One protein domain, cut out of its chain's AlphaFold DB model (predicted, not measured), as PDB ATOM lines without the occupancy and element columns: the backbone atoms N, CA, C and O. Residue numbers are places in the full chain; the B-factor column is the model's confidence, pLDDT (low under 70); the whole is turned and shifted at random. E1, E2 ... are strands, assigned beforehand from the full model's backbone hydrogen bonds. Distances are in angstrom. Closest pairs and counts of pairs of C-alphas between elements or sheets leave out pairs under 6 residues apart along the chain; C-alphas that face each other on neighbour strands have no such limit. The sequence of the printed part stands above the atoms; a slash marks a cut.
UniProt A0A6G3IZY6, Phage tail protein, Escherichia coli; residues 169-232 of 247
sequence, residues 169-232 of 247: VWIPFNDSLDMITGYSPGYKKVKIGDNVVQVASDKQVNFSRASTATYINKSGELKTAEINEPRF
ATOM      1  N   VAL A 169       7.761 -17.222 -22.372       70.31
ATOM      2  CA  VAL A 169       8.081 -17.850 -21.092       70.31
ATOM      3  C   VAL A 169       9.502 -17.467 -20.696       70.31
ATOM      4  O   VAL A 169      10.452 -17.731 -21.434       70.31
ATOM      5  N   TRP A 170       9.659 -16.892 -19.505       74.12
ATOM      6  CA  TRP A 170      10.954 -16.595 -18.911       74.12
ATOM      7  C   TRP A 170      11.019 -17.105 -17.480       74.12
ATOM      8  O   TRP A 170      10.440 -16.528 -16.557       74.12
ATOM      9  N   ILE A 171      11.763 -18.191 -17.304       73.75
ATOM     10  CA  ILE A 171      12.023 -18.810 -16.011       73.75
ATOM     11  C   ILE A 171      13.502 -18.573 -15.685       73.75
ATOM     12  O   ILE A 171      14.360 -19.262 -16.242       73.75
ATOM     13  N   PRO A 172      13.846 -17.605 -14.822       68.38
ATOM     14  CA  PRO A 172      15.192 -17.543 -14.277       68.38
ATOM     15  C   PRO A 172      15.410 -18.762 -13.369       68.38
ATOM     16  O   PRO A 172      14.719 -18.934 -12.367       68.38
ATOM     17  N   PHE A 173      16.384 -19.616 -13.693       67.38
ATOM     18  CA  PHE A 173      16.777 -20.745 -12.839       67.38
ATOM     19  C   PHE A 173      17.630 -20.277 -11.650       67.38
ATOM     20  O   PHE A 173      18.793 -20.647 -11.505       67.38
ATOM     21  N   ASN A 174      17.043 -19.416 -10.817       65.75
ATOM     22  CA  ASN A 174      17.572 -19.018  -9.518       65.75
ATOM     23  C   ASN A 174      16.822 -19.746  -8.389       65.75
ATOM     24  O   ASN A 174      15.842 -20.452  -8.632       65.75
ATOM     25  N   ASP A 175      17.281 -19.562  -7.152       60.06
ATOM     26  CA  ASP A 175      16.765 -20.291  -5.986       60.06
ATOM     27  C   ASP A 175      15.287 -19.983  -5.676       60.06
ATOM     28  O   ASP A 175      14.634 -20.776  -5.000       60.06
ATOM     29  N   SER A 176      14.741 -18.873  -6.192       63.78
ATOM     30  CA  SER A 176      13.327 -18.512  -6.026       63.78
ATOM     31  C   SER A 176      12.400 -19.261  -6.987       63.78
ATOM     32  O   SER A 176      11.222 -19.405  -6.678       63.78
ATOM     33  N   LEU A 177      12.904 -19.735  -8.140       66.31
ATOM     34  CA  LEU A 177      12.128 -20.422  -9.194       66.31
ATOM     35  C   LEU A 177      10.878 -19.658  -9.682       66.31
ATOM     36  O   LEU A 177       9.972 -20.246 -10.283       66.31
ATOM     37  N   ASP A 178      10.839 -18.347  -9.441       68.25
ATOM     38  CA  ASP A 178       9.757 -17.467  -9.859       68.25
ATOM     39  C   ASP A 178       9.926 -17.140 -11.349       68.25
ATOM     40  O   ASP A 178      10.892 -16.509 -11.779       68.25
ATOM     41  N   MET A 179       8.964 -17.567 -12.153       66.50
ATOM     42  CA  MET A 179       8.835 -17.239 -13.563       66.50
ATOM     43  C   MET A 179       8.425 -15.768 -13.711       66.50
ATOM     44  O   MET A 179       7.442 -15.296 -13.142       66.50
ATOM     45  N   ILE A 180       9.191 -15.023 -14.504       69.25
ATOM     46  CA  ILE A 180       9.003 -13.583 -14.714       69.25
ATOM     47  C   ILE A 180       7.874 -13.358 -15.737       69.25
ATOM     48  O   ILE A 180       6.957 -12.559 -15.500       69.25
ATOM     49  N   THR A 181       7.862 -14.133 -16.827       65.88
ATOM     50  CA  THR A 181       6.824 -14.129 -17.882       65.88
ATOM     51  C   THR A 181       6.378 -15.556 -18.226       65.88
ATOM     52  O   THR A 181       7.190 -16.472 -18.176       65.88
ATOM     53  N   GLY A 182       5.090 -15.760 -18.531       64.75
ATOM     54  CA  GLY A 182       4.481 -17.070 -18.826       64.75
ATOM     55  C   GLY A 182       3.220 -17.369 -17.997       64.75
ATOM     56  O   GLY A 182       2.908 -16.650 -17.044       64.75
ATOM     57  N   TYR A 183       2.481 -18.428 -18.351       60.38
ATOM     58  CA  TYR A 183       1.269 -18.889 -17.648       60.38
ATOM     59  C   TYR A 183       1.572 -20.142 -16.807       60.38
ATOM     60  O   TYR A 183       2.070 -21.128 -17.342       60.38
ATOM     61  N   SER A 184       1.272 -20.123 -15.502       59.19
ATOM     62  CA  SER A 184       1.420 -21.289 -14.608       59.19
ATOM     63  C   SER A 184       0.219 -21.387 -13.654       59.19
ATOM     64  O   SER A 184      -0.031 -20.432 -12.917       59.19
ATOM     65  N   PRO A 185      -0.532 -22.506 -13.630       56.28
ATOM     66  CA  PRO A 185      -1.670 -22.705 -12.730       56.28
ATOM     67  C   PRO A 185      -1.223 -23.320 -11.386       56.28
ATOM     68  O   PRO A 185      -1.671 -24.400 -11.001       56.28
ATOM     69  N   GLY A 186      -0.287 -22.671 -10.685       59.34
ATOM     70  CA  GLY A 186       0.253 -23.144  -9.402       59.34
ATOM     71  C   GLY A 186      -0.410 -22.503  -8.175       59.34
ATOM     72  O   GLY A 186      -0.851 -21.358  -8.226       59.34
ATOM     73  N   TYR A 187      -0.428 -23.208  -7.038       59.00
ATOM     74  CA  TYR A 187      -0.862 -22.687  -5.730       59.00
ATOM     75  C   TYR A 187       0.273 -22.841  -4.707       59.00
ATOM     76  O   TYR A 187       0.823 -23.932  -4.565       59.00
ATOM     77  N   LYS A 188       0.610 -21.779  -3.965       62.31
ATOM     78  CA  LYS A 188       1.585 -21.809  -2.863       62.31
ATOM     79  C   LYS A 188       0.869 -21.944  -1.522       62.31
ATOM     80  O   LYS A 188      -0.210 -21.387  -1.316       62.31
ATOM     81  N   LYS A 189       1.477 -22.675  -0.589       60.41
ATOM     82  CA  LYS A 189       0.988 -22.819   0.790       60.41
ATOM     83  C   LYS A 189       1.668 -21.776   1.673       60.41
ATOM     84  O   LYS A 189       2.864 -21.885   1.927       60.41
ATOM     85  N   VAL A 190       0.923 -20.783   2.147       62.25
ATOM     86  CA  VAL A 190       1.426 -19.775   3.092       62.25
ATOM     87  C   VAL A 190       0.977 -20.160   4.498       62.25
ATOM     88  O   VAL A 190      -0.216 -20.356   4.740       62.25
ATOM     89  N   LYS A 191       1.932 -20.287   5.427       60.34
ATOM     90  CA  LYS A 191       1.639 -20.427   6.859       60.34
ATOM     91  C   LYS A 191       1.375 -19.054   7.465       60.34
ATOM     92  O   LYS A 191       2.225 -18.172   7.373       60.34
ATOM     93  N   ILE A 192       0.219 -18.897   8.103       64.19
ATOM     94  CA  ILE A 192      -0.134 -17.722   8.906       64.19
ATOM     95  C   ILE A 192      -0.544 -18.256  10.280       64.19
ATOM     96  O   ILE A 192      -1.648 -18.774  10.449       64.19
ATOM     97  N   GLY A 193       0.378 -18.196  11.243       74.88
ATOM     98  CA  GLY A 193       0.220 -18.904  12.518       74.88
ATOM     99  C   GLY A 193       0.143 -20.424  12.311       74.88
ATOM    100  O   GLY A 193       0.930 -20.983  11.546       74.88
ATOM    101  N   ASP A 194      -0.828 -21.079  12.952       75.62
ATOM    102  CA  ASP A 194      -1.032 -22.537  12.864       75.62
ATOM    103  C   ASP A 194      -1.797 -22.986  11.603       75.62
ATOM    104  O   ASP A 194      -1.879 -24.181  11.311       75.62
ATOM    105  N   ASN A 195      -2.322 -22.042  10.815       57.72
ATOM    106  CA  ASN A 195      -3.105 -22.329   9.615       57.72
ATOM    107  C   ASN A 195      -2.253 -22.283   8.340       57.72
ATOM    108  O   ASN A 195      -1.406 -21.407   8.153       57.72
ATOM    109  N   VAL A 196      -2.533 -23.210   7.420       64.06
ATOM    110  CA  VAL A 196      -1.924 -23.264   6.084       64.06
ATOM    111  C   VAL A 196      -2.977 -22.890   5.044       64.06
ATOM    112  O   VAL A 196      -3.937 -23.632   4.848       64.06
ATOM    113  N   VAL A 197      -2.786 -21.764   4.355       64.06
ATOM    114  CA  VAL A 197      -3.686 -21.295   3.288       64.06
ATOM    115  C   VAL A 197      -3.046 -21.554   1.927       64.06
ATOM    116  O   VAL A 197      -1.890 -21.193   1.705       64.06
ATOM    117  N   GLN A 198      -3.790 -22.179   1.008       54.75
ATOM    118  CA  GLN A 198      -3.406 -22.254  -0.404       54.75
ATOM    119  C   GLN A 198      -3.821 -20.958  -1.102       54.75
ATOM    120  O   GLN A 198      -5.008 -20.665  -1.214       54.75
ATOM    121  N   VAL A 199      -2.844 -20.187  -1.564       60.94
ATOM    122  CA  VAL A 199      -3.055 -18.999  -2.400       60.94
ATOM    123  C   VAL A 199      -2.497 -19.274  -3.788       60.94
ATOM    124  O   VAL A 199      -1.511 -19.999  -3.920       60.94
ATOM    125  N   ALA A 200      -3.127 -18.728  -4.829       57.31
ATOM    126  CA  ALA A 200      -2.586 -18.795  -6.184       57.31
ATOM    127  C   ALA A 200      -1.131 -18.296  -6.154       57.31
ATOM    128  O   ALA A 200      -0.838 -17.234  -5.601       57.31
ATOM    129  N   SER A 201      -0.205 -19.131  -6.620       59.62
ATOM    130  CA  SER A 201       1.188 -18.739  -6.742       59.62
ATOM    131  C   SER A 201       1.331 -18.070  -8.084       59.62
ATOM    132  O   SER A 201       1.154 -18.714  -9.119       59.62
ATOM    133  N   ASP A 202       1.700 -16.800  -8.066       59.25
ATOM    134  CA  ASP A 202       2.118 -16.122  -9.273       59.25
ATOM    135  C   ASP A 202       3.418 -16.793  -9.725       59.25
ATOM    136  O   ASP A 202       4.498 -16.496  -9.229       59.25
ATOM    137  N   LYS A 203       3.289 -17.734 -10.667       62.78
ATOM    138  CA  LYS A 203       4.367 -18.114 -11.573       62.78
ATOM    139  C   LYS A 203       5.535 -18.924 -10.959       62.78
ATOM    140  O   LYS A 203       6.660 -18.698 -11.351       62.78
ATOM    141  N   GLN A 204       5.339 -19.915 -10.080       64.31
ATOM    142  CA  GLN A 204       6.437 -20.856  -9.724       64.31
ATOM    143  C   GLN A 204       6.463 -22.107 -10.618       64.31
ATOM    144  O   GLN A 204       5.411 -22.594 -11.044       64.31
ATOM    145  N   VAL A 205       7.666 -22.620 -10.909       66.88
ATOM    146  CA  VAL A 205       7.881 -23.876 -11.653       66.88
ATOM    147  C   VAL A 205       7.868 -25.066 -10.698       66.88
ATOM    148  O   VAL A 205       8.713 -25.174  -9.813       66.88
ATOM    149  N   ASN A 206       6.921 -25.985 -10.900       65.88
ATOM    150  CA  ASN A 206       6.803 -27.200 -10.095       65.88
ATOM    151  C   ASN A 206       7.682 -28.323 -10.662       65.88
ATOM    152  O   ASN A 206       7.629 -28.613 -11.857       65.88
ATOM    153  N   PHE A 207       8.422 -29.008  -9.790       67.06
ATOM    154  CA  PHE A 207       9.194 -30.204 -10.128       67.06
ATOM    155  C   PHE A 207       8.468 -31.456  -9.633       67.06
ATOM    156  O   PHE A 207       7.989 -31.493  -8.503       67.06
ATOM    157  N   SER A 208       8.387 -32.492 -10.471       68.38
ATOM    158  CA  SER A 208       7.800 -33.785 -10.104       68.38
ATOM    159  C   SER A 208       8.826 -34.899 -10.290       68.38
ATOM    160  O   SER A 208       9.401 -35.032 -11.371       68.38
ATOM    161  N   ARG A 209       9.052 -35.716  -9.257       71.75
ATOM    162  CA  ARG A 209       9.949 -36.885  -9.286       71.75
ATOM    163  C   ARG A 209       9.335 -38.027  -8.483       71.75
ATOM    164  O   ARG A 209       8.752 -37.782  -7.440       71.75
ATOM    165  N   ALA A 210       9.486 -39.269  -8.938       71.31
ATOM    166  CA  ALA A 210       8.844 -40.429  -8.306       71.31
ATOM    167  C   ALA A 210       9.572 -40.980  -7.058       71.31
ATOM    168  O   ALA A 210       8.978 -41.738  -6.297       71.31
ATOM    169  N   SER A 211      10.844 -40.629  -6.840       78.19
ATOM    170  CA  SER A 211      11.688 -41.181  -5.764       78.19
ATOM    171  C   SER A 211      12.627 -40.127  -5.175       78.19
ATOM    172  O   SER A 211      12.747 -39.033  -5.719       78.19
ATOM    173  N   THR A 212      13.325 -40.418  -4.076       83.31
ATOM    174  CA  THR A 212      14.452 -39.594  -3.596       83.31
ATOM    175  C   THR A 212      15.657 -39.718  -4.540       83.31
ATOM    176  O   THR A 212      15.735 -40.664  -5.328       83.31
ATOM    177  N   ALA A 213      16.565 -38.738  -4.522       80.81
ATOM    178  CA  ALA A 213      17.788 -38.777  -5.329       80.81
ATOM    179  C   ALA A 213      18.921 -37.972  -4.680       80.81
ATOM    180  O   ALA A 213      18.683 -36.914  -4.099       80.81
ATOM    181  N   THR A 214      20.161 -38.446  -4.800       84.62
ATOM    182  CA  THR A 214      21.339 -37.737  -4.285       84.62
ATOM    183  C   THR A 214      21.885 -36.723  -5.295       84.62
ATOM    184  O   THR A 214      21.768 -36.932  -6.502       84.62
ATOM    185  N   TYR A 215      22.483 -35.632  -4.822       86.00
ATOM    186  CA  TYR A 215      23.203 -34.629  -5.621       86.00
ATOM    187  C   TYR A 215      24.309 -33.974  -4.799       86.00
ATOM    188  O   TYR A 215      24.323 -34.095  -3.575       86.00
ATOM    189  N   ILE A 216      25.221 -33.268  -5.463       87.56
ATOM    190  CA  ILE A 216      26.237 -32.460  -4.787       87.56
ATOM    191  C   ILE A 216      25.732 -31.019  -4.720       87.56
ATOM    192  O   ILE A 216      25.572 -30.370  -5.749       87.56
ATOM    193  N   ASN A 217      25.463 -30.500  -3.523       83.94
ATOM    194  CA  ASN A 217      24.952 -29.137  -3.371       83.94
ATOM    195  C   ASN A 217      25.989 -28.075  -3.798       83.94
ATOM    196  O   ASN A 217      27.160 -28.371  -4.043       83.94
ATOM    197  N   LYS A 218      25.581 -26.800  -3.839       80.88
ATOM    198  CA  LYS A 218      26.465 -25.666  -4.188       80.88
ATOM    199  C   LYS A 218      27.745 -25.576  -3.341       80.88
ATOM    200  O   LYS A 218      28.739 -25.016  -3.798       80.88
ATOM    201  N   SER A 219      27.725 -26.129  -2.131       85.06
ATOM    202  CA  SER A 219      28.860 -26.174  -1.205       85.06
ATOM    203  C   SER A 219      29.778 -27.387  -1.416       85.06
ATOM    204  O   SER A 219      30.768 -27.518  -0.703       85.06
ATOM    205  N   GLY A 220      29.492 -28.258  -2.390       84.56
ATOM    206  CA  GLY A 220      30.290 -29.450  -2.678       84.56
ATOM    207  C   GLY A 220      29.943 -30.670  -1.817       84.56
ATOM    208  O   GLY A 220      30.678 -31.654  -1.836       84.56
ATOM    209  N   GLU A 221      28.839 -30.637  -1.068       87.69
ATOM    210  CA  GLU A 221      28.425 -31.720  -0.171       87.69
ATOM    211  C   GLU A 221      27.401 -32.644  -0.836       87.69
ATOM    212  O   GLU A 221      26.444 -32.174  -1.453       87.69
ATOM    213  N   LEU A 222      27.532 -33.960  -0.634       87.75
ATOM    214  CA  LEU A 222      26.503 -34.920  -1.032       87.75
ATOM    215  C   LEU A 222      25.246 -34.737  -0.164       87.75
ATOM    216  O   LEU A 222      25.299 -34.853   1.061       87.75
ATOM    217  N   LYS A 223      24.108 -34.475  -0.802       87.00
ATOM    218  CA  LYS A 223      22.784 -34.351  -0.181       87.00
ATOM    219  C   LYS A 223      21.799 -35.296  -0.855       87.00
ATOM    220  O   LYS A 223      21.962 -35.632  -2.026       87.00
ATOM    221  N   THR A 224      20.755 -35.681  -0.131       87.00
ATOM    222  CA  THR A 224      19.586 -36.380  -0.678       87.00
ATOM    223  C   THR A 224      18.453 -35.376  -0.785       87.00
ATOM    224  O   THR A 224      18.098 -34.767   0.217       87.00
ATOM    225  N   ALA A 225      17.910 -35.194  -1.985       83.00
ATOM    226  CA  ALA A 225      16.696 -34.418  -2.183       83.00
ATOM    227  C   ALA A 225      15.470 -35.308  -1.992       83.00
ATOM    228  O   ALA A 225      15.417 -36.438  -2.501       83.00
ATOM    229  N   GLU A 226      14.463 -34.766  -1.321       82.50
ATOM    230  CA  GLU A 226      13.181 -35.427  -1.131       82.50
ATOM    231  C   GLU A 226      12.388 -35.499  -2.440       82.50
ATOM    232  O   GLU A 226      12.710 -34.856  -3.447       82.50
ATOM    233  N   ILE A 227      11.365 -36.352  -2.465       77.44
ATOM    234  CA  ILE A 227      10.429 -36.465  -3.593       77.44
ATOM    235  C   ILE A 227       9.895 -35.064  -3.952       77.44
ATOM    236  O   ILE A 227       9.482 -34.313  -3.073       77.44
ATOM    237  N   ASN A 228       9.890 -34.726  -5.248       73.38
ATOM    238  CA  ASN A 228       9.486 -33.419  -5.802       73.38
ATOM    239  C   ASN A 228      10.357 -32.206  -5.406       73.38
ATOM    240  O   ASN A 228      10.014 -31.078  -5.749       73.38
ATOM    241  N   GLU A 229      11.496 -32.411  -4.742       78.62
ATOM    242  CA  GLU A 229      12.436 -31.334  -4.425       78.62
ATOM    243  C   GLU A 229      13.459 -31.131  -5.566       78.62
ATOM    244  O   GLU A 229      14.062 -32.114  -6.030       78.62
ATOM    245  N   PRO A 230      13.662 -29.887  -6.050       76.81
ATOM    246  CA  PRO A 230      14.679 -29.575  -7.050       76.81
ATOM    247  C   PRO A 230      16.090 -29.743  -6.476       76.81
ATOM    248  O   PRO A 230      16.340 -29.506  -5.296       76.81
ATOM    249  N   ARG A 231      17.044 -30.125  -7.326       82.38
ATOM    250  CA  ARG A 231      18.450 -30.303  -6.939       82.38
ATOM    251  C   ARG A 231      19.282 -29.194  -7.553       82.38
ATOM    252  O   ARG A 231      19.382 -29.106  -8.771       82.38
ATOM    253  N   PHE A 232      19.852 -28.348  -6.703       80.62
ATOM    254  CA  PHE A 232      20.724 -27.255  -7.118       80.62
ATOM    255  C   PHE A 232      22.179 -27.616  -6.840       80.62
ATOM    256  O   PHE A 232      22.624 -27.631  -5.689       80.62
TER     257      PHE A 232
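AT A GLANCE: This is residues 169 to 232 of the 247 residues of the protein "Phage tail protein" of Escherichia coli (UniProt A0A6G3IZY6). With little regular structure, the printed part is two small separate strand hairpins, E1 with E2 and E3 with E4, at opposite ends of a loose body. A loop, residues 169 to 185, folds back on itself before E1. The 64 residues hold four named strands, E1 to E4, and no named helix; the class is all strand, with 22 residues in named elements. The whole is loose, radius of gyration of the C-alphas 14.1 A, spanning 35 by 34 by 24 A.

HOW THE PARTS SIT: E1, residues 186 to 192, and E2, residues 195 to 201, form an antiparallel hairpin at 148 degrees; N 190 and O 197 are 2.9 A apart, within hydrogen-bond range. E3, residues 213 to 216, and E4, residues 222 to 225, form another at 142 degrees, with N 215 and O 223 at 2.8 A. E1 and E2 are apart from E3 and E4.

IN THESE COORDINATES: E1 begins at C-alpha 186 (0.253, -23.144, -9.402) and measures 19.1 A; E2 measures 17.3 A. E4 ends at C-alpha 225 (16.696, -34.418, -2.183).

THE WHOLE: The farthest C-alphas, Asn 195 and Gly 220, are 36.3 A apart. The printed part has no cut. The E2 to E3 link is long, 11 residues. Residues 172 to 192 and 195 to 208 have pLDDT under 70.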